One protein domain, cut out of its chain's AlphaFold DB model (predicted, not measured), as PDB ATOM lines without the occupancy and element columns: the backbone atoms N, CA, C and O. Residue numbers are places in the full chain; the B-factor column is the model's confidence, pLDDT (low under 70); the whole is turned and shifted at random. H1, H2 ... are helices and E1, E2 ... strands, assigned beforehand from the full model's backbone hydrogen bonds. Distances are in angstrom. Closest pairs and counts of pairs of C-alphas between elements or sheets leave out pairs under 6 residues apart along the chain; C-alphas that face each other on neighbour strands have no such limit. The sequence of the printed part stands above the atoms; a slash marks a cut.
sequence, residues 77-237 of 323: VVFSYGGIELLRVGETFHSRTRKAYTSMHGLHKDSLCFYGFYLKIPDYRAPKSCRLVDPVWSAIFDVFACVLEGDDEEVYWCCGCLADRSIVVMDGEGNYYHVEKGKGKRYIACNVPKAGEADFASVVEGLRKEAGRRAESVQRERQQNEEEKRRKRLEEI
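AT A GLANCE: This is residues 77 to 237 of the 323 residues of an uncharacterized protein of Phocaeicola vulgatus (UniProt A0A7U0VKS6). A strongly twisted wall of six antiparallel strands, E4 to E9, is the larger of two sheets; a small three-strand sheet, E1 to E3, sits near its E4 and E5 end. The one helix, H1, is a long unbent arm that packs with residues 200 to 211 on the E9 end of the wall, while residues 220 to 237, of which 220 to 236 belong to H1, stick out free. The printed part has 161 residues, with nine named strands and then H1 along the chain; both sheets run in chain order and are antiparallel, and the class is mixed, helices and strands. The whole is only just loose, close to compact, with a radius of gyration of the C-alphas of 18.7 A and spans of 60 by 46 by 27 A.

HOW THE PARTS SIT: The large sheet runs E4, residues 118 to 121, E5, 144 to 148, E6, 156 to 161, E7, 167 to 170, E8, 175 to 180, and E9, 184 to 190. It is a meander, each strand the antiparallel neighbour of the one before, and E4 and E9 are its edge strands. Within hydrogen-bond range are N 119 and O 147 of E4 and E5, 2.9 A, N 146 and O 156 of E5 and E6, 2.7 A, N 157 and O 170 of E6 and E7, 2.8 A, N 169 and O 177 of E7 and E8, 2.9 A, and N 176 and O 189 of E8 and E9, 2.7 A. From edge to edge the strands' lines turn by 120 degrees. H1, residues 200 to 236, is on one face of this sheet, giving two layers, a helix layer and a sheet layer, at a height over the sheet of 4.7 A. It lies only just over E8 and E9, with 3 C-alphas on each, and runs along the strands, at 11 degrees to E8 on the local plane. The closest C-alphas of E9 and H1 are those of Ala 189 and Phe 200, 5.4 A apart. Every O i to N i+4 pair in H1 is within hydrogen-bond range. A second meander is E1, residues 77 to 81, E2, 84 to 89, and E3, 92 to 95, with N 79 and O 86 at 2.9 A and N 87 and O 94 at 2.9 A. The closest C-alphas of E2 and E5 are those of Ile 84 and Val 147, 7.3 A apart. E1, E2 and E3 are each apart from H1.

IN THESE COORDINATES: E1 begins at C-alpha 77 (207.844, 19.166, 0.409). E9 is 17.9 A long, E2 and E8 16.6 A each, E6 13.6 A, E1 13.3 A and E5 12.6 A; E3, E4 and E7 have four residues each. H1 is 53.5 A long, from C-alpha 200 (216.785, -4.893, 29.467) to C-alpha 236 (168.653, -16.803, 9.303).

THE WHOLE: The C-alphas of Ala 195 and Ile 237 are the two farthest apart, 66.0 A. The printed part has no cut. The links E3 to E4 and E4 to E5 are long, 22 residues each. Residues 135 to 141 have pLDDT under 70.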
ATOM      1  N   VAL A  77     209.182  19.715   0.654       97.19
ATOM      2  CA  VAL A  77     207.844  19.166   0.409       97.19
ATOM      3  C   VAL A  77     207.392  18.407   1.651       97.19
ATOM      4  O   VAL A  77     208.098  17.520   2.126       97.19
ATOM      5  N   VAL A  78     206.212  18.743   2.172       97.44
ATOM      6  CA  VAL A  78     205.636  18.072   3.344       97.44
ATOM      7  C   VAL A  78     204.994  16.750   2.927       97.44
ATOM      8  O   VAL A  78     204.167  16.720   2.016       97.44
ATOM      9  N   PHE A  79     205.359  15.671   3.614       97.25
ATOM     10  CA  PHE A  79     204.719  14.362   3.518       97.25
ATOM     11  C   PHE A  79     204.053  14.022   4.848       97.25
ATOM     12  O   PHE A  79     204.711  14.047   5.886       97.25
ATOM     13  N   SER A  80     202.766  13.675   4.803       96.06
ATOM     14  CA  SER A  80     201.959  13.370   5.988       96.06
ATOM     15  C   SER A  80     201.607  11.882   6.053       96.06
ATOM     16  O   SER A  80     201.203  11.285   5.053       96.06
ATOM     17  N   TYR A  81     201.730  11.301   7.243       96.19
ATOM     18  CA  TYR A  81     201.489   9.893   7.554       96.19
ATOM     19  C   TYR A  81     200.708   9.795   8.871       96.19
ATOM     20  O   TYR A  81     201.299   9.798   9.951       96.19
ATOM     21  N   GLY A  82     199.374   9.755   8.798       93.38
ATOM     22  CA  GLY A  82     198.550   9.973   9.996       93.38
ATOM     23  C   GLY A  82     198.828  11.365  10.577       93.38
ATOM     24  O   GLY A  82     198.838  12.339   9.827       93.38
ATOM     25  N   GLY A  83     199.098  11.452  11.881       93.69
ATOM     26  CA  GLY A  83     199.538  12.677  12.557       93.69
ATOM     27  C   GLY A  83     201.036  13.000  12.441       93.69
ATOM     28  O   GLY A  83     201.481  13.985  13.024       93.69
ATOM     29  N   ILE A  84     201.830  12.198  11.723       96.88
ATOM     30  CA  ILE A  84     203.279  12.407  11.555       96.88
ATOM     31  C   ILE A  84     203.556  13.165  10.257       96.88
ATOM     32  O   ILE A  84     202.989  12.849   9.211       96.88
ATOM     33  N   GLU A  85     204.496  14.109  10.294       97.00
ATOM     34  CA  GLU A  85     204.982  14.810   9.106       97.00
ATOM     35  C   GLU A  85     206.501  14.702   8.951       97.00
ATOM     36  O   GLU A  85     207.257  14.889   9.907       97.00
ATOM     37  N   LEU A  86     206.945  14.470   7.715       97.75
ATOM     38  CA  LEU A  86     208.340  14.577   7.297       97.75
ATOM     39  C   LEU A  86     208.487  15.646   6.213       97.75
ATOM     40  O   LEU A  86     207.561  15.910   5.443       97.75
ATOM     41  N   LEU A  87     209.683  16.217   6.116       98.06
ATOM     42  CA  LEU A  87     210.067  17.100   5.022       98.06
ATOM     43  C   LEU A  87     210.954  16.358   4.039       98.06
ATOM     44  O   LEU A  87     212.008  15.866   4.425       98.06
ATOM     45  N   ARG A  88     210.578  16.321   2.764       97.62
ATOM     46  CA  ARG A  88     211.505  15.946   1.697       97.62
ATOM     47  C   ARG A  88     212.226  17.189   1.198       97.62
ATOM     48  O   ARG A  88     211.569  18.128   0.755       97.62
ATOM     49  N   VAL A  89     213.551  17.173   1.247       97.56
ATOM     50  CA  VAL A  89     214.429  18.243   0.758       97.56
ATOM     51  C   VAL A  89     215.460  17.584  -0.150       97.56
ATOM     52  O   VAL A  89     216.207  16.719   0.301       97.56
ATOM     53  N   GLY A  90     215.424  17.903  -1.445       95.44
ATOM     54  CA  GLY A  90     216.181  17.171  -2.460       95.44
ATOM     55  C   GLY A  90     215.899  15.659  -2.415       95.44
ATOM     56  O   GLY A  90     214.770  15.192  -2.631       95.44
ATOM     57  N   GLU A  91     216.938  14.885  -2.097       95.25
ATOM     58  CA  GLU A  91     216.911  13.418  -2.028       95.25
ATOM     59  C   GLU A  91     216.830  12.840  -0.606       95.25
ATOM     60  O   GLU A  91     216.942  11.624  -0.437       95.25
ATOM     61  N   THR A  92     216.640  13.675   0.417       97.12
ATOM     62  CA  THR A  92     216.574  13.236   1.818       97.12
ATOM     63  C   THR A  92     215.246  13.588   2.473       97.12
ATOM     64  O   THR A  92     214.599  14.585   2.143       97.12
ATOM     65  N   PHE A  93     214.844  12.766   3.441       98.12
ATOM     66  CA  PHE A  93     213.762  13.073   4.366       98.12
ATOM     67  C   PHE A  93     214.322  13.619   5.676       98.12
ATOM     68  O   PHE A  93     215.302  13.099   6.202       98.12
ATOM     69  N   HIS A  94     213.660  14.626   6.228       98.06
ATOM     70  CA  HIS A  94     213.978  15.235   7.509       98.06
ATOM     71  C   HIS A  94     212.796  15.091   8.459       98.06
ATOM     72  O   HIS A  94     211.641  15.281   8.062       98.06
ATOM     73  N   SER A  95     213.083  14.773   9.718       97.56
ATOM     74  CA  SER A  95     212.056  14.752  10.755       97.56
ATOM     75  C   SER A  95     211.637  16.166  11.151       97.56
ATOM     76  O   SER A  95     212.443  17.101  11.162       97.56
ATOM     77  N   ARG A  96     210.370  16.306  11.547       97.06
ATOM     78  CA  ARG A  96     209.844  17.514  12.197       97.06
ATOM     79  C   ARG A  96     209.832  17.391  13.728       97.06
ATOM     80  O   ARG A  96     208.930  17.884  14.388       97.06
ATOM     81  N   THR A  97     210.835  16.707  14.277       97.06
ATOM     82  CA  THR A  97     211.088  16.551  15.722       97.06
ATOM     83  C   THR A  97     212.082  17.607  16.218       97.06
ATOM     84  O   THR A  97     212.778  18.216  15.403       97.06
ATOM     85  N   ARG A  98     212.212  17.814  17.533       95.75
ATOM     86  CA  ARG A  98     213.140  18.768  18.169       95.75
ATOM     87  C   ARG A  98     214.598  18.379  17.958       95.75
ATOM     88  O   ARG A  98     215.395  19.227  17.556       95.75
ATOM     89  N   LYS A  99     214.952  17.101  18.136       96.81
ATOM     90  CA  LYS A  99     216.246  16.566  17.687       96.81
ATOM     91  C   LYS A  99     216.191  16.326  16.183       96.81
ATOM     92  O   LYS A  99     215.199  15.813  15.664       96.81
ATOM     93  N   ALA A 100     217.233  16.749  15.477       95.69
ATOM     94  CA  ALA A 100     217.277  16.655  14.025       95.69
ATOM     95  C   ALA A 100     217.554  15.217  13.583       95.69
ATOM     96  O   ALA A 100     218.455  14.564  14.106       95.69
ATOM     97  N   TYR A 101     216.829  14.765  12.567       97.06
ATOM     98  CA  TYR A 101     217.130  13.537  11.848       97.06
ATOM     99  C   TYR A 101     217.044  13.794  10.347       97.06
ATOM    100  O   TYR A 101     216.154  14.507   9.877       97.06
ATOM    101  N   THR A 102     217.961  13.171   9.614       97.12
ATOM    102  CA  THR A 102     217.999  13.168   8.153       97.12
ATOM    103  C   THR A 102     218.178  11.729   7.696       97.12
ATOM    104  O   THR A 102     219.099  11.055   8.165       97.12
ATOM    105  N   SER A 103     217.325  11.256   6.790       95.94
ATOM    106  CA  SER A 103     217.405   9.910   6.218       95.94
ATOM    107  C   SER A 103     218.672   9.715   5.385       95.94
ATOM    108  O   SER A 103     219.412  10.655   5.094       95.94
ATOM    109  N   MET A 104     218.907   8.480   4.948       93.94
ATOM    110  CA  MET A 104     219.871   8.225   3.878       93.94
ATOM    111  C   MET A 104     219.418   8.899   2.574       93.94
ATOM    112  O   MET A 104     218.217   9.106   2.356       93.94
ATOM    113  N   HIS A 105     220.386   9.223   1.718       94.44
ATOM    114  CA  HIS A 105     220.138   9.757   0.381       94.44
ATOM    115  C   HIS A 105     219.382   8.752  -0.493       94.44
ATOM    116  O   HIS A 105     219.630   7.547  -0.424       94.44
ATOM    117  N   GLY A 106     218.467   9.256  -1.321       92.62
ATOM    118  CA  GLY A 106     217.753   8.458  -2.317       92.62
ATOM    119  C   GLY A 106     216.644   7.568  -1.748       92.62
ATOM    120  O   GLY A 106     216.095   6.744  -2.479       92.62
ATOM    121  N   LEU A 107     216.284   7.720  -0.467       93.88
ATOM    122  CA  LEU A 107     215.162   6.987   0.120       93.88
ATOM    123  C   LEU A 107     213.864   7.339  -0.624       93.88
ATOM    124  O   LEU A 107     213.494   8.508  -0.740       93.88
ATOM    125  N   HIS A 108     213.154   6.329  -1.128       93.50
ATOM    126  CA  HIS A 108     211.895   6.546  -1.836       93.50
ATOM    127  C   HIS A 108     210.727   6.705  -0.854       93.50
ATOM    128  O   HIS A 108     210.665   6.030   0.173       93.50
ATOM    129  N   LYS A 109     209.749   7.556  -1.192       92.12
ATOM    130  CA  LYS A 109     208.560   7.801  -0.350       92.12
ATOM    131  C   LYS A 109     207.751   6.530  -0.053       92.12
ATOM    132  O   LYS A 109     207.172   6.424   1.020       92.12
ATOM    133  N   ASP A 110     207.739   5.575  -0.984       93.06
ATOM    134  CA  ASP A 110     206.975   4.323  -0.858       93.06
ATOM    135  C   ASP A 110     207.688   3.302   0.040       93.06
ATOM    136  O   ASP A 110     207.118   2.278   0.401       93.06
ATOM    137  N   SER A 111     208.939   3.578   0.423       92.50
ATOM    138  CA  SER A 111     209.670   2.793   1.418       92.50
ATOM    139  C   SER A 111     209.297   3.180   2.855       92.50
ATOM    140  O   SER A 111     209.687   2.486   3.794       92.50
ATOM    141  N   LEU A 112     208.561   4.281   3.041       95.31
ATOM    142  CA  LEU A 112     208.067   4.744   4.335       95.31
ATOM    143  C   LEU A 112     206.728   4.070   4.652       95.31
ATOM    144  O   LEU A 112     205.775   4.176   3.880       95.31
ATOM    145  N   CYS A 113     206.635   3.406   5.806       95.06
ATOM    146  CA  CYS A 113     205.458   2.610   6.170       95.06
ATOM    147  C   CYS A 113     204.832   3.099   7.476       95.06
ATOM    148  O   CYS A 113     205.449   3.011   8.539       95.06
ATOM    149  N   PHE A 114     203.591   3.582   7.414       96.62
ATOM    150  CA  PHE A 114     202.839   3.994   8.597       96.62
ATOM    151  C   PHE A 114     202.102   2.808   9.226       96.62
ATOM    152  O   PHE A 114     201.316   2.135   8.561       96.62
ATOM    153  N   TYR A 115     202.320   2.581  10.521       94.88
ATOM    154  CA  TYR A 115     201.728   1.474  11.284       94.88
ATOM    155  C   TYR A 115     200.641   1.932  12.267       94.88
ATOM    156  O   TYR A 115     200.253   1.205  13.183       94.88
ATOM    157  N   GLY A 116     200.110   3.139  12.073       94.94
ATOM    158  CA  GLY A 116     198.961   3.647  12.819       94.94
ATOM    159  C   GLY A 116     199.285   4.433  14.088       94.94
ATOM    160  O   GLY A 116     198.361   5.032  14.615       94.94
ATOM    161  N   PHE A 117     200.525   4.391  14.584       96.44
ATOM    162  CA  PHE A 117     201.033   5.242  15.680       96.44
ATOM    163  C   PHE A 117     202.551   5.490  15.599       96.44
ATOM    164  O   PHE A 117     203.135   6.136  16.464       96.44
ATOM    165  N   TYR A 118     203.206   4.957  14.568       97.38
ATOM    166  CA  TYR A 118     204.598   5.233  14.248       97.38
ATOM    167  C   TYR A 118     204.811   5.107  12.738       97.38
ATOM    168  O   TYR A 118     204.086   4.382  12.043       97.38
ATOM    169  N   LEU A 119     205.818   5.813  12.236       97.56
ATOM    170  CA  LEU A 119     206.269   5.760  10.852       97.56
ATOM    171  C   LEU A 119     207.610   5.033  10.796       97.56
ATOM    172  O   LEU A 119     208.585   5.504  11.373       97.56
ATOM    173  N   LYS A 120     207.665   3.898  10.095       95.62
ATOM    174  CA  LYS A 120     208.906   3.166   9.825       95.62
ATOM    175  C   LYS A 120     209.680   3.850   8.699       95.62
ATOM    176  O   LYS A 120     209.144   4.038   7.607       95.62
ATOM    177  N   ILE A 121     210.949   4.142   8.966       95.81
ATOM    178  CA  ILE A 121     211.916   4.728   8.042       95.81
ATOM    179  C   ILE A 121     213.069   3.728   7.872       95.81
ATOM    180  O   ILE A 121     213.810   3.477   8.826       95.81
ATOM    181  N   PRO A 122     213.237   3.122   6.683       92.12
ATOM    182  CA  PRO A 122     214.391   2.278   6.402       92.12
ATOM    183  C   PRO A 122     215.693   3.066   6.557       92.12
ATOM    184  O   PRO A 122     215.941   4.033   5.835       92.12
ATOM    185  N   ASP A 123     216.514   2.650   7.515       91.25
ATOM    186  CA  ASP A 123     217.785   3.291   7.820       91.25
ATOM    187  C   ASP A 123     218.753   2.268   8.411       91.25
ATOM    188  O   ASP A 123     218.559   1.783   9.524       91.25
ATOM    189  N   TYR A 124     219.797   1.937   7.652       84.62
ATOM    190  CA  TYR A 124     220.773   0.910   8.027       84.62
ATOM    191  C   TYR A 124     221.884   1.451   8.940       84.62
ATOM    192  O   TYR A 124     222.832   0.734   9.251       84.62
ATOM    193  N   ARG A 125     221.790   2.715   9.380       89.50
ATOM    194  CA  ARG A 125     222.741   3.351  10.314       89.50
ATOM    195  C   ARG A 125     222.392   3.097  11.783       89.50
ATOM    196  O   ARG A 125     222.858   3.824  12.658       89.50
ATOM    197  N   ALA A 126     221.574   2.081  12.050       84.38
ATOM    198  CA  ALA A 126     221.204   1.671  13.393       84.38
ATOM    199  C   ALA A 126     222.449   1.474  14.291       84.38
ATOM    200  O   ALA A 126     223.419   0.833  13.866       84.38
ATOM    201  N   PRO A 127     222.455   1.996  15.535       87.75
ATOM    202  CA  PRO A 127     223.580   1.830  16.443       87.75
ATOM    203  C   PRO A 127     223.842   0.356  16.755       87.75
ATOM    204  O   PRO A 127     222.923  -0.394  17.077       87.75
ATOM    205  N   LYS A 128     225.117  -0.050  16.771       86.44
ATOM    206  CA  LYS A 128     225.521  -1.418  17.165       86.44
ATOM    207  C   LYS A 128     225.159  -1.767  18.615       86.44
ATOM    208  O   LYS A 128     225.109  -2.938  18.963       86.44
ATOM    209  N   SER A 129     224.936  -0.755  19.452       87.88
ATOM    210  CA  SER A 129     224.475  -0.888  20.836       87.88
ATOM    211  C   SER A 129     222.972  -1.172  20.958       87.88
ATOM    212  O   SER A 129     222.487  -1.375  22.068       87.88
ATOM    213  N   CYS A 130     222.225  -1.176  19.848       89.25
ATOM    214  CA  CYS A 130     220.804  -1.491  19.841       89.25
ATOM    215  C   CYS A 130     220.580  -2.968  20.189       89.25
ATOM    216  O   CYS A 130     221.010  -3.866  19.464       89.25
ATOM    217  N   ARG A 131     219.870  -3.221  21.290       91.62
ATOM    218  CA  ARG A 131     219.451  -4.561  21.715       91.62
ATOM    219  C   ARG A 131     218.041  -4.849  21.206       91.62
ATOM    220  O   ARG A 131     217.188  -3.968  21.228       91.62
ATOM    221  N   LEU A 132     217.801  -6.071  20.732       91.25
ATOM    222  CA  LEU A 132     216.541  -6.458  20.088       91.25
ATOM    223  C   LEU A 132     215.557  -7.095  21.067       91.25
ATOM    224  O   LEU A 132     215.954  -7.761  22.021       91.25
ATOM    225  N   VAL A 133     214.263  -6.937  20.779       90.06
ATOM    226  CA  VAL A 133     213.179  -7.623  21.506       90.06
ATOM    227  C   VAL A 133     213.244  -9.139  21.312       90.06
ATOM    228  O   VAL A 133     212.984  -9.911  22.242       90.06
ATOM    229  N   ASP A 134     213.587  -9.568  20.099       84.19
ATOM    230  CA  ASP A 134     213.853 -10.961  19.771       84.19
ATOM    231  C   ASP A 134     215.282 -11.098  19.226       84.19
ATOM    232  O   ASP A 134     215.581 -10.536  18.172       84.19
ATOM    233  N   PRO A 135     216.184 -11.816  19.919       67.56
ATOM    234  CA  PRO A 135     217.571 -11.968  19.486       67.56
ATOM    235  C   PRO A 135     217.730 -12.854  18.242       67.56
ATOM    236  O   PRO A 135     218.813 -12.877  17.665       67.56
ATOM    237  N   VAL A 136     216.686 -13.584  17.819       68.69
ATOM    238  CA  VAL A 136     216.690 -14.318  16.539       68.69
ATOM    239  C   VAL A 136     216.654 -13.348  15.354       68.69
ATOM    240  O   VAL A 136     217.058 -13.700  14.247       68.69
ATOM    241  N   TRP A 137     216.174 -12.125  15.573       64.00
ATOM    242  CA  TRP A 137     216.116 -11.103  14.540       64.00
ATOM    243  C   TRP A 137     217.521 -10.537  14.291       64.00
ATOM    244  O   TRP A 137     218.352 -10.421  15.188       64.00
ATOM    245  N   SER A 138     217.816 -10.210  13.039       56.56
ATOM    246  CA  SER A 138     219.092  -9.647  12.622       56.56
ATOM    247  C   SER A 138     219.122  -8.134  12.862       56.56
ATOM    248  O   SER A 138     218.261  -7.389  12.397       56.56
ATOM    249  N   ALA A 139     220.175  -7.622  13.502       57.78
ATOM    250  CA  ALA A 139     220.320  -6.176  13.712       57.78
ATOM    251  C   ALA A 139     220.396  -5.357  12.399       57.78
ATOM    252  O   ALA A 139     220.233  -4.142  12.427       57.78
ATOM    253  N   ILE A 140     220.646  -6.009  11.255       53.41
ATOM    254  CA  ILE A 140     220.872  -5.360   9.953       53.41
ATOM    255  C   ILE A 140     219.556  -5.009   9.240       53.41
ATOM    256  O   ILE A 140     219.487  -3.964   8.593       53.41
ATOM    257  N   PHE A 141     218.517  -5.846   9.344       57.41
ATOM    258  CA  PHE A 141     217.240  -5.625   8.643       57.41
ATOM    259  C   PHE A 141     216.056  -5.371   9.577       57.41
ATOM    260  O   PHE A 141     215.036  -4.828   9.139       57.41
ATOM    261  N   ASP A 142     216.190  -5.739  10.851       70.81
ATOM    262  CA  ASP A 142     215.076  -5.713  11.794       70.81
ATOM    263  C   ASP A 142     215.048  -4.442  12.654       70.81
ATOM    264  O   ASP A 142     213.985  -4.081  13.167       70.81
ATOM    265  N   VAL A 143     216.168  -3.705  12.728       83.31
ATOM    266  CA  VAL A 143     216.217  -2.350  13.302       83.31
ATOM    267  C   VAL A 143     215.965  -1.316  12.216       83.31
ATOM    268  O   VAL A 143     216.536  -1.371  11.130       83.31
ATOM    269  N   PHE A 144     215.115  -0.343  12.516       90.81
ATOM    270  CA  PHE A 144     214.806   0.766  11.618       90.81
ATOM    271  C   PHE A 144     214.613   2.056  12.405       90.81
ATOM    272  O   PHE A 144     214.222   2.021  13.571       90.81
ATOM    273  N   ALA A 145     214.850   3.196  11.763       95.75
ATOM    274  CA  ALA A 145     214.489   4.485  12.332       95.75
ATOM    275  C   ALA A 145     212.959   4.640  12.330       95.75
ATOM    276  O   ALA A 145     212.271   4.165  11.422       95.75
ATOM    277  N   CYS A 146     212.397   5.297  13.336       96.31
ATOM    278  CA  CYS A 146     210.970   5.559  13.397       96.31
ATOM    279  C   CYS A 146     210.634   6.869  14.099       96.31
ATOM    280  O   CYS A 146     211.306   7.290  15.038       96.31
ATOM    281  N   VAL A 147     209.562   7.501  13.631       97.62
ATOM    282  CA  VAL A 147     208.934   8.647  14.299       97.62
ATOM    283  C   VAL A 147     207.667   8.146  14.967       97.62
ATOM    284  O   VAL A 147     206.930   7.375  14.348       97.62
ATOM    285  N   LEU A 148     207.414   8.557  16.206       97.81
ATOM    286  CA  LEU A 148     206.198   8.196  16.929       97.81
ATOM    287  C   LEU A 148     205.144   9.291  16.745       97.81
ATOM    288  O   LEU A 148     205.449  10.480  16.701       97.81
ATOM    289  N   GLU A 149     203.887   8.892  16.602       96.25
ATOM    290  CA  GLU A 149     202.781   9.835  16.478       96.25
ATOM    291  C   GLU A 149     202.546  10.550  17.814       96.25
ATOM    292  O   GLU A 149     202.447   9.905  18.859       96.25
ATOM    293  N   GLY A 150     202.453  11.881  17.777       94.44
ATOM    294  CA  GLY A 150     202.298  12.705  18.980       94.44
ATOM    295  C   GLY A 150     203.576  12.880  19.806       94.44
ATOM    296  O   GLY A 150     203.505  13.445  20.893       94.44
ATOM    297  N   ASP A 151     204.724  12.421  19.302       96.31
ATOM    298  CA  ASP A 151     206.032  12.609  19.923       96.31
ATOM    299  C   ASP A 151     206.897  13.514  19.044       96.31
ATOM    300  O   ASP A 151     207.279  13.152  17.928       96.31
ATOM    301  N   ASP A 152     207.177  14.718  19.531       95.00
ATOM    302  CA  ASP A 152     207.987  15.702  18.827       95.00
ATOM    303  C   ASP A 152     209.450  15.697  19.286       95.00
ATOM    304  O   ASP A 152     210.210  16.549  18.837       95.00
ATOM    305  N   GLU A 153     209.892  14.778  20.147       96.94
ATOM    306  CA  GLU A 153     211.238  14.839  20.722       96.94
ATOM    307  C   GLU A 153     212.319  14.447  19.712       96.94
ATOM    308  O   GLU A 153     213.198  15.258  19.398       96.94
ATOM    309  N   GLU A 154     212.266  13.224  19.182       97.56
ATOM    310  CA  GLU A 154     213.300  12.687  18.297       97.56
ATOM    311  C   GLU A 154     212.826  11.526  17.417       97.56
ATOM    312  O   GLU A 154     211.691  11.059  17.492       97.56
ATOM    313  N   VAL A 155     213.725  11.072  16.545       97.62
ATOM    314  CA  VAL A 155     213.576   9.816  15.809       97.62
ATOM    315  C   VAL A 155     214.239   8.711  16.616       97.62
ATOM    316  O   VAL A 155     215.386   8.855  17.026       97.62
ATOM    317  N   TYR A 156     213.532   7.603  16.798       97.62
ATOM    318  CA  TYR A 156     213.985   6.466  17.592       97.62
ATOM    319  C   TYR A 156     214.412   5.297  16.710       97.62
ATOM    320  O   TYR A 156     213.967   5.157  15.572       97.62
ATOM    321  N   TRP A 157     215.204   4.389  17.263       96.00
ATOM    322  CA  TRP A 157     215.533   3.106  16.651       96.00
ATOM    323  C   TRP A 157     214.558   2.041  17.144       96.00
ATOM    324  O   TRP A 157     214.538   1.720  18.327       96.00
ATOM    325  N   CYS A 158     213.728   1.486  16.265       94.56
ATOM    326  CA  CYS A 158     212.818   0.407  16.633       94.56
ATOM    327  C   CYS A 158     213.589  -0.898  16.844       94.56
ATOM    328  O   CYS A 158     214.176  -1.440  15.913       94.56
ATOM    329  N   CYS A 159     213.532  -1.419  18.065       93.06
ATOM    330  CA  CYS A 159     214.232  -2.615  18.527       93.06
ATOM    331  C   CYS A 159     213.415  -3.904  18.347       93.06
ATOM    332  O   CYS A 159     213.927  -5.005  18.555       93.06
ATOM    333  N   GLY A 160     212.129  -3.782  18.018       92.19
ATOM    334  CA  GLY A 160     211.267  -4.912  17.696       92.19
ATOM    335  C   GLY A 160     209.795  -4.656  17.991       92.19
ATOM    336  O   GLY A 160     209.426  -3.722  18.705       92.19
ATOM    337  N   CYS A 161     208.955  -5.517  17.424       92.69
ATOM    338  CA  CYS A 161     207.507  -5.494  17.585       92.69
ATOM    339  C   CYS A 161     207.062  -6.668  18.464       92.69
ATOM    340  O   CYS A 161     207.552  -7.788  18.315       92.69
ATOM    341  N   LEU A 162     206.142  -6.406  19.386       94.25
ATOM    342  CA  LEU A 162     205.556  -7.391  20.286       94.25
ATOM    343  C   LEU A 162     204.283  -8.002  19.674       94.25
ATOM    344  O   LEU A 162     203.711  -7.486  18.715       94.25
ATOM    345  N   ALA A 163     203.816  -9.117  20.242       93.25
ATOM    346  CA  ALA A 163     202.677  -9.875  19.709       93.25
ATOM    347  C   ALA A 163     201.366  -9.065  19.640       93.25
ATOM    348  O   ALA A 163     200.530  -9.302  18.769       93.25
ATOM    349  N   ASP A 164     201.193  -8.084  20.527       93.31
ATOM    350  CA  ASP A 164     200.049  -7.166  20.552       93.31
ATOM    351  C   ASP A 164     200.230  -5.933  19.647       93.31
ATOM    352  O   ASP A 164     199.408  -5.017  19.680       93.31
ATOM    353  N   ARG A 165     201.283  -5.923  18.815       93.25
ATOM    354  CA  ARG A 165     201.693  -4.839  17.903       93.25
ATOM    355  C   ARG A 165     202.234  -3.579  18.576       93.25
ATOM    356  O   ARG A 165     202.480  -2.593  17.882       93.25
ATOM    357  N   SER A 166     202.428  -3.589  19.893       96.25
ATOM    358  CA  SER A 166     203.245  -2.566  20.547       96.25
ATOM    359  C   SER A 166     204.718  -2.740  20.165       96.25
ATOM    360  O   SER A 166     205.128  -3.814  19.721       96.25
ATOM    361  N   ILE A 167     205.522  -1.686  20.289       96.69
ATOM    362  CA  ILE A 167     206.937  -1.716  19.890       96.69
ATOM    363  C   ILE A 167     207.843  -1.327  21.048       96.69
ATOM    364  O   ILE A 167     207.427  -0.634  21.979       96.69
ATOM    365  N   VAL A 168     209.094  -1.767  20.972       97.12
ATOM    366  CA  VAL A 168     210.174  -1.239  21.805       97.12
ATOM    367  C   VAL A 168     211.077  -0.395  20.925       97.12
ATOM    368  O   VAL A 168     211.471  -0.835  19.845       97.12
ATOM    369  N   VAL A 169     211.399   0.809  21.381       97.19
ATOM    370  CA  VAL A 169     212.266   1.747  20.669       97.19
ATOM    371  C   VAL A 169     213.401   2.220  21.567       97.19
ATOM    372  O   VAL A 169     213.245   2.233  22.785       97.19
ATOM    373  N   MET A 170     214.521   2.617  20.973       96.69
ATOM    374  CA  MET A 170     215.686   3.171  21.655       96.69
ATOM    375  C   MET A 170     215.967   4.587  21.147       96.69
ATOM    376  O   MET A 170     215.951   4.821  19.939       96.69
ATOM    377  N   ASP A 171     216.217   5.525  22.053       96.38
ATOM    378  CA  ASP A 171     216.617   6.893  21.706       96.38
ATOM    379  C   ASP A 171     218.114   6.997  21.347       96.38
ATOM    380  O   ASP A 171     218.856   6.006  21.354       96.38
ATOM    381  N   GLY A 172     218.579   8.205  21.016       93.25
ATOM    382  CA  GLY A 172     219.995   8.463  20.736       93.25
ATOM    383  C   GLY A 172     220.941   8.293  21.936       93.25
ATOM    384  O   GLY A 172     222.151   8.182  21.738       93.25
ATOM    385  N   GLU A 173     220.419   8.255  23.162       93.81
ATOM    386  CA  GLU A 173     221.184   8.110  24.409       93.81
ATOM    387  C   GLU A 173     221.254   6.649  24.888       93.81
ATOM    388  O   GLU A 173     222.004   6.316  25.806       93.81
ATOM    389  N   GLY A 174     220.528   5.745  24.227       94.69
ATOM    390  CA  GLY A 174     220.472   4.333  24.580       94.69
ATOM    391  C   GLY A 174     219.430   4.003  25.648       94.69
ATOM    392  O   GLY A 174     219.524   2.932  26.257       94.69
ATOM    393  N   ASN A 175     218.457   4.884  25.885       96.12
ATOM    394  CA  ASN A 175     217.276   4.605  26.693       96.12
ATOM    395  C   ASN A 175     216.222   3.903  25.837       96.12
ATOM    396  O   ASN A 175     215.974   4.277  24.692       96.12
ATOM    397  N   TYR A 176     215.584   2.892  26.411       97.44
ATOM    398  CA  TYR A 176     214.552   2.094  25.773       97.44
ATOM    399  C   TYR A 176     213.180   2.467  26.301       97.44
ATOM    400  O   TYR A 176     212.975   2.665  27.504       97.44
ATOM    401  N   TYR A 177     212.218   2.461  25.388       98.06
ATOM    402  CA  TYR A 177     210.833   2.786  25.657       98.06
ATOM    403  C   TYR A 177     209.915   1.731  25.058       98.06
ATOM    404  O   TYR A 177     210.118   1.269  23.937       98.06
ATOM    405  N   HIS A 178     208.871   1.377  25.797       98.06
ATOM    406  CA  HIS A 178     207.733   0.625  25.287       98.06
ATOM    407  C   HIS A 178     206.677   1.609  24.789       98.06
ATOM    408  O   HIS A 178     206.341   2.565  25.491       98.06
ATOM    409  N   VAL A 179     206.174   1.390  23.577       98.06
ATOM    410  CA  VAL A 179     205.214   2.282  22.924       98.06
ATOM    411  C   VAL A 179     203.981   1.489  22.524       98.06
ATOM    412  O   VAL A 179     204.061   0.521  21.763       98.06
ATOM    413  N   GLU A 180     202.830   1.935  23.014       95.31
ATOM    414  CA  GLU A 180     201.523   1.378  22.684       95.31
ATOM    415  C   GLU A 180     200.660   2.442  22.006       95.31
ATOM    416  O   GLU A 180     200.666   3.618  22.385       95.31
ATOM    417  N   LYS A 181     199.851   2.015  21.030       94.69
ATOM    418  CA  LYS A 181     198.898   2.904  20.367       94.69
ATOM    419  C   LYS A 181     197.986   3.572  21.403       94.69
ATOM    420  O   LYS A 181     197.267   2.893  22.131       94.69
ATOM    421  N   GLY A 182     198.001   4.904  21.435       93.06
ATOM    422  CA  GLY A 182     197.155   5.711  22.317       93.06
ATOM    423  C   GLY A 182     197.639   5.859  23.764       93.06
ATOM    424  O   GLY A 182     196.930   6.480  24.548       93.06
ATOM    425  N   LYS A 183     198.814   5.326  24.138       93.50
ATOM    426  CA  LYS A 183     199.370   5.467  25.503       93.50
ATOM    427  C   LYS A 183     200.700   6.227  25.573       93.50
ATOM    428  O   LYS A 183     201.248   6.383  26.660       93.50
ATOM    429  N   GLY A 184     201.209   6.695  24.434       91.88
ATOM    430  CA  GLY A 184     202.525   7.327  24.343       91.88
ATOM    431  C   GLY A 184     203.673   6.342  24.587       91.88
ATOM    432  O   GLY A 184     203.481   5.121  24.600       91.88
ATOM    433  N   LYS A 185     204.883   6.883  24.757       95.81
ATOM    434  CA  LYS A 185     206.081   6.107  25.095       95.81
ATOM    435  C   LYS A 185     206.289   6.042  26.610       95.81
ATOM    436  O   LYS A 185     206.086   7.023  27.317       95.81
ATOM    437  N   ARG A 186     206.737   4.891  27.110       97.12
ATOM    438  CA  ARG A 186     207.050   4.653  28.527       97.12
ATOM    439  C   ARG A 186     208.465   4.113  28.658       97.12
ATOM    440  O   ARG A 186     208.775   3.113  28.022       97.12
ATOM    441  N   TYR A 187     209.297   4.738  29.489       96.88
ATOM    442  CA  TYR A 187     210.658   4.259  29.768       96.88
ATOM    443  C   TYR A 187     210.640   2.846  30.361       96.88
ATOM    444  O   TYR A 187     209.787   2.546  31.203       96.88
ATOM    445  N   ILE A 188     211.570   1.989  29.932       96.81
ATOM    446  CA  ILE A 188     211.657   0.599  30.402       96.81
ATOM    447  C   ILE A 188     213.057   0.148  30.830       96.81
ATOM    448  O   ILE A 188     213.154  -0.685  31.725       96.81
ATOM    449  N   ALA A 189     214.124   0.648  30.203       96.25
ATOM    450  CA  ALA A 189     215.506   0.248  30.484       96.25
ATOM    451  C   ALA A 189     216.487   1.206  29.790       96.25
ATOM    452  O   ALA A 189     216.078   2.000  28.949       96.25
ATOM    453  N   CYS A 190     217.787   1.071  30.045       95.00
ATOM    454  CA  CYS A 190     218.831   1.757  29.282       95.00
ATOM    455  C   CYS A 190     220.049   0.848  29.030       95.00
ATOM    456  O   CYS A 190     220.211  -0.205  29.652       95.00
ATOM    457  N   ASN A 191     220.896   1.220  28.063       92.38
ATOM    458  CA  ASN A 191     222.141   0.510  27.735       92.38
ATOM    459  C   ASN A 191     223.162   0.499  28.875       92.38
ATOM    460  O   ASN A 191     223.919  -0.463  28.989       92.38
ATOM    461  N   VAL A 192     223.160   1.531  29.717       89.31
ATOM    462  CA  VAL A 192     224.074   1.671  30.857       89.31
ATOM    463  C   VAL A 192     223.240   1.856  32.132       89.31
ATOM    464  O   VAL A 192     223.063   2.990  32.579       89.31
ATOM    465  N   PRO A 193     222.676   0.767  32.696       86.31
ATOM    466  CA  PRO A 193     221.765   0.847  33.834       86.31
ATOM    467  C   PRO A 193     222.454   1.432  35.065       86.31
ATOM    468  O   PRO A 193     223.568   1.042  35.424       86.31
ATOM    469  N   LYS A 194     221.766   2.357  35.740       87.62
ATOM    470  CA  LYS A 194     222.179   2.831  37.067       87.62
ATOM    471  C   LYS A 194     221.938   1.739  38.108       87.62
ATOM    472  O   LYS A 194     221.167   0.803  37.895       87.62
ATOM    473  N   ALA A 195     222.587   1.864  39.265       87.69
ATOM    474  CA  ALA A 195     222.384   0.935  40.371       87.69
ATOM    475  C   ALA A 195     220.889   0.846  40.742       87.69
ATOM    476  O   ALA A 195     220.267   1.858  41.058       87.69
ATOM    477  N   GLY A 196     220.330  -0.365  40.695       84.81
ATOM    478  CA  GLY A 196     218.914  -0.628  40.978       84.81
ATOM    479  C   GLY A 196     217.974  -0.551  39.768       84.81
ATOM    480  O   GLY A 196     216.801  -0.883  39.917       84.81
ATOM    481  N   GLU A 197     218.452  -0.165  38.581       89.38
ATOM    482  CA  GLU A 197     217.654  -0.258  37.354       89.38
ATOM    483  C   GLU A 197     217.572  -1.702  36.843       89.38
ATOM    484  O   GLU A 197     218.514  -2.488  36.966       89.38
ATOM    485  N   ALA A 198     216.420  -2.057  36.272       87.00
ATOM    486  CA  ALA A 198     216.184  -3.389  35.738       87.00
ATOM    487  C   ALA A 198     216.980  -3.626  34.444       87.00
ATOM    488  O   ALA A 198     217.097  -2.742  33.593       87.00
ATOM    489  N   ASP A 199     217.488  -4.847  34.274       90.88
ATOM    490  CA  ASP A 199     218.152  -5.244  33.036       90.88
ATOM    491  C   ASP A 199     217.154  -5.353  31.871       90.88
ATOM    492  O   ASP A 199     216.043  -5.873  32.012       90.88
ATOM    493  N   PHE A 200     217.588  -4.910  30.689       93.25
ATOM    494  CA  PHE A 200     216.785  -4.893  29.467       93.25
ATOM    495  C   PHE A 200     216.186  -6.262  29.134       93.25
ATOM    496  O   PHE A 200     215.002  -6.332  28.807       93.25
ATOM    497  N   ALA A 201     216.963  -7.347  29.232       92.19
ATOM    498  CA  ALA A 201     216.476  -8.674  28.857       92.19
ATOM    499  C   ALA A 201     215.335  -9.120  29.781       92.19
ATOM    500  O   ALA A 201     214.313  -9.615  29.305       92.19
ATOM    501  N   SER A 202     215.474  -8.857  31.083       92.81
ATOM    502  CA  SER A 202     214.446  -9.169  32.085       92.81
ATOM    503  C   SER A 202     213.150  -8.393  31.829       92.81
ATOM    504  O   SER A 202     212.055  -8.962  31.859       92.81
ATOM    505  N   VAL A 203     213.258  -7.093  31.534       95.38
ATOM    506  CA  VAL A 203     212.089  -6.243  31.265       95.38
ATOM    507  C   VAL A 203     211.391  -6.660  29.971       95.38
ATOM    508  O   VAL A 203     210.167  -6.805  29.941       95.38
ATOM    509  N   VAL A 204     212.157  -6.911  28.909       95.00
ATOM    510  CA  VAL A 204     211.629  -7.344  27.610       95.00
ATOM    511  C   VAL A 204     210.963  -8.715  27.697       95.00
ATOM    512  O   VAL A 204     209.911  -8.908  27.087       95.00
ATOM    513  N   GLU A 205     211.503  -9.657  28.471       94.75
ATOM    514  CA  GLU A 205     210.859 -10.956  28.685       94.75
ATOM    515  C   GLU A 205     209.465 -10.789  29.317       94.75
ATOM    516  O   GLU A 205     208.487 -11.388  28.854       94.75
ATOM    517  N   GLY A 206     209.354  -9.926  30.334       96.06
ATOM    518  CA  GLY A 206     208.077  -9.568  30.953       96.06
ATOM    519  C   GLY A 206     207.091  -8.961  29.951       96.06
ATOM    520  O   GLY A 206     205.952  -9.427  29.846       96.06
ATOM    521  N   LEU A 207     207.548  -7.988  29.155       96.06
ATOM    522  CA  LEU A 207     206.738  -7.346  28.114       96.06
ATOM    523  C   LEU A 207     206.260  -8.342  27.053       96.06
ATOM    524  O   LEU A 207     205.095  -8.301  26.665       96.06
ATOM    525  N   ARG A 208     207.111  -9.276  26.612       95.50
ATOM    526  CA  ARG A 208     206.733 -10.327  25.650       95.50
ATOM    527  C   ARG A 208     205.627 -11.222  26.200       95.50
ATOM    528  O   ARG A 208     204.666 -11.496  25.482       95.50
ATOM    529  N   LYS A 209     205.721 -11.642  27.465       96.31
ATOM    530  CA  LYS A 209     204.680 -12.456  28.122       96.31
ATOM    531  C   LYS A 209     203.367 -11.686  28.266       96.31
ATOM    532  O   LYS A 209     202.292 -12.242  28.048       96.31
ATOM    533  N   GLU A 210     203.429 -10.412  28.635       96.19
ATOM    534  CA  GLU A 210     202.244  -9.559  28.763       96.19
ATOM    535  C   GLU A 210     201.570  -9.303  27.409       96.19
ATOM    536  O   GLU A 210     200.367  -9.535  27.267       96.19
ATOM    537  N   ALA A 211     202.350  -8.913  26.399       95.94
ATOM    538  CA  ALA A 211     201.879  -8.705  25.037       95.94
ATOM    539  C   ALA A 211     201.320  -9.994  24.417       95.94
ATOM    540  O   ALA A 211     200.287  -9.951  23.755       95.94
ATOM    541  N   GLY A 212     201.948 -11.147  24.674       96.12
ATOM    542  CA  GLY A 212     201.448 -12.458  24.251       96.12
ATOM    543  C   GLY A 212     200.057 -12.750  24.815       96.12
ATOM    544  O   GLY A 212     199.136 -13.045  24.058       96.12
ATOM    545  N   ARG A 213     199.860 -12.548  26.126       97.12
ATOM    546  CA  ARG A 213     198.541 -12.711  26.765       97.12
ATOM    547  C   ARG A 213     197.485 -11.765  26.185       97.12
ATOM    548  O   ARG A 213     196.358 -12.194  25.944       97.12
ATOM    549  N   ARG A 214     197.835 -10.497  25.932       96.00
ATOM    550  CA  ARG A 214     196.924  -9.535  25.284       96.00
ATOM    551  C   ARG A 214     196.554  -9.965  23.866       96.00
ATOM    552  O   ARG A 214     195.373  -9.961  23.525       96.00
ATOM    553  N   ALA A 215     197.538 -10.365  23.063       94.88
ATOM    554  CA  ALA A 215     197.323 -10.823  21.694       94.88
ATOM    555  C   ALA A 215     196.423 -12.066  21.645       94.88
ATOM    556  O   ALA A 215     195.471 -12.101  20.868       94.88
ATOM    557  N   GLU A 216     196.660 -13.045  22.525       96.88
ATOM    558  CA  GLU A 216     195.802 -14.224  22.654       96.88
ATOM    559  C   GLU A 216     194.369 -13.856  23.040       96.88
ATOM    560  O   GLU A 216     193.427 -14.402  22.470       96.88
ATOM    561  N   SER A 217     194.179 -12.922  23.979       96.19
ATOM    562  CA  SER A 217     192.841 -12.469  24.372       96.19
ATOM    563  C   SER A 217     192.091 -11.840  23.199       96.19
ATOM    564  O   SER A 217     190.949 -12.211  22.940       96.19
ATOM    565  N   VAL A 218     192.740 -10.940  22.450       94.81
ATOM    566  CA  VAL A 218     192.140 -10.301  21.265       94.81
ATOM    567  C   VAL A 218     191.829 -11.338  20.184       94.81
ATOM    568  O   VAL A 218     190.782 -11.273  19.541       94.81
ATOM    569  N   GLN A 219     192.708 -12.321  19.982       94.75
ATOM    570  CA  GLN A 219     192.470 -13.399  19.026       94.75
ATOM    571  C   GLN A 219     191.270 -14.262  19.429       94.75
ATOM    572  O   GLN A 219     190.438 -14.564  18.574       94.75
ATOM    573  N   ARG A 220     191.152 -14.633  20.709       96.50
ATOM    574  CA  ARG A 220     190.016 -15.413  21.223       96.50
ATOM    575  C   ARG A 220     188.706 -14.643  21.092       96.50
ATOM    576  O   ARG A 220     187.740 -15.196  20.581       96.50
ATOM    577  N   GLU A 221     188.682 -13.369  21.478       96.25
ATOM    578  CA  GLU A 221     187.498 -12.513  21.326       96.25
ATOM    579  C   GLU A 221     187.090 -12.390  19.853       96.25
ATOM    580  O   GLU A 221     185.917 -12.513  19.502       96.25
ATOM    581  N   ARG A 222     188.064 -12.209  18.952       95.69
ATOM    582  CA  ARG A 222     187.800 -12.168  17.514       95.69
ATOM    583  C   ARG A 222     187.205 -13.479  17.003       95.69
ATOM    584  O   ARG A 222     186.238 -13.427  16.248       95.69
ATOM    585  N   GLN A 223     187.755 -14.623  17.409       95.25
ATOM    586  CA  GLN A 223     187.230 -15.940  17.039       95.25
ATOM    587  C   GLN A 223     185.798 -16.128  17.546       95.25
ATOM    588  O   GLN A 223     184.928 -16.493  16.762       95.25
ATOM    589  N   GLN A 224     185.522 -15.782  18.805       96.12
ATOM    590  CA  GLN A 224     184.173 -15.837  19.379       96.12
ATOM    591  C   GLN A 224     183.194 -14.925  18.630       96.12
ATOM    592  O   GLN A 224     182.093 -15.347  18.291       96.12
ATOM    593  N   ASN A 225     183.606 -13.701  18.292       96.62
ATOM    594  CA  ASN A 225     182.792 -12.769  17.515       96.62
ATOM    595  C   ASN A 225     182.528 -13.270  16.085       96.62
ATOM    596  O   ASN A 225     181.438 -13.069  15.545       96.62
ATOM    597  N   GLU A 226     183.513 -13.898  15.439       95.06
ATOM    598  CA  GLU A 226     183.352 -14.517  14.119       95.06
ATOM    599  C   GLU A 226     182.412 -15.732  14.185       95.06
ATOM    600  O   GLU A 226     181.536 -15.872  13.328       95.06
ATOM    601  N   GLU A 227     182.517 -16.555  15.230       93.38
ATOM    602  CA  GLU A 227     181.619 -17.682  15.488       93.38
ATOM    603  C   GLU A 227     180.191 -17.235  15.810       93.38
ATOM    604  O   GLU A 227     179.246 -17.799  15.261       93.38
ATOM    605  N   GLU A 228     180.001 -16.189  16.615       94.56
ATOM    606  CA  GLU A 228     178.676 -15.642  16.913       94.56
ATOM    607  C   GLU A 228     178.031 -15.041  15.658       94.56
ATOM    608  O   GLU A 228     176.863 -15.311  15.364       94.56
ATOM    609  N   LYS A 229     178.792 -14.270  14.866       93.56
ATOM    610  CA  LYS A 229     178.324 -13.756  13.569       93.56
ATOM    611  C   LYS A 229     177.944 -14.894  12.629       93.56
ATOM    612  O   LYS A 229     176.946 -14.783  11.920       93.56
ATOM    613  N   ARG A 230     178.720 -15.981  12.615       91.12
ATOM    614  CA  ARG A 230     178.413 -17.177  11.828       91.12
ATOM    615  C   ARG A 230     177.140 -17.862  12.326       91.12
ATOM    616  O   ARG A 230     176.295 -18.199  11.504       91.12
ATOM    617  N   ARG A 231     176.971 -18.020  13.642       90.06
ATOM    618  CA  ARG A 231     175.775 -18.617  14.251       90.06
ATOM    619  C   ARG A 231     174.513 -17.839  13.879       90.06
ATOM    620  O   ARG A 231     173.584 -18.439  13.356       90.06
ATOM    621  N   LYS A 232     174.524 -16.509  14.031       90.62
ATOM    622  CA  LYS A 232     173.397 -15.639  13.639       90.62
ATOM    623  C   LYS A 232     173.037 -15.789  12.158       90.62
ATOM    624  O   LYS A 232     171.871 -15.928  11.821       90.62
ATOM    625  N   ARG A 233     174.037 -15.846  11.265       86.94
ATOM    626  CA  ARG A 233     173.796 -16.102   9.831       86.94
ATOM    627  C   ARG A 233     173.156 -17.467   9.583       86.94
ATOM    628  O   ARG A 233     172.278 -17.570   8.739       86.94
ATOM    629  N   LEU A 234     173.598 -18.510  10.285       87.00
ATOM    630  CA  LEU A 234     173.030 -19.855  10.146       87.00
ATOM    631  C   LEU A 234     171.585 -19.939  10.661       87.00
ATOM    632  O   LEU A 234     170.800 -20.673  10.077       87.00
ATOM    633  N   GLU A 235     171.217 -19.179  11.697       85.88
ATOM    634  CA  GLU A 235     169.831 -19.085  12.193       85.88
ATOM    635  C   GLU A 235     168.881 -18.409  11.181       85.88
ATOM    636  O   GLU A 235     167.690 -18.732  11.119       85.88
ATOM    637  N   GLU A 236     169.401 -17.479  10.372       85.06
ATOM    638  CA  GLU A 236     168.653 -16.803   9.303       85.06
ATOM    639  C   GLU A 236     168.483 -17.674   8.053       85.06
ATOM    640  O   GLU A 236     167.459 -17.588   7.373       85.06
ATOM    641  N   ILE A 237     169.476 -18.512   7.744       83.38
ATOM    642  CA  ILE A 237     169.463 -19.393   6.578       83.38
ATOM    643  C   ILE A 237     168.419 -20.500   6.788       83.38
ATOM    644  O   ILE A 237     168.593 -21.404   7.603       83.38
TER     645      ILE A 237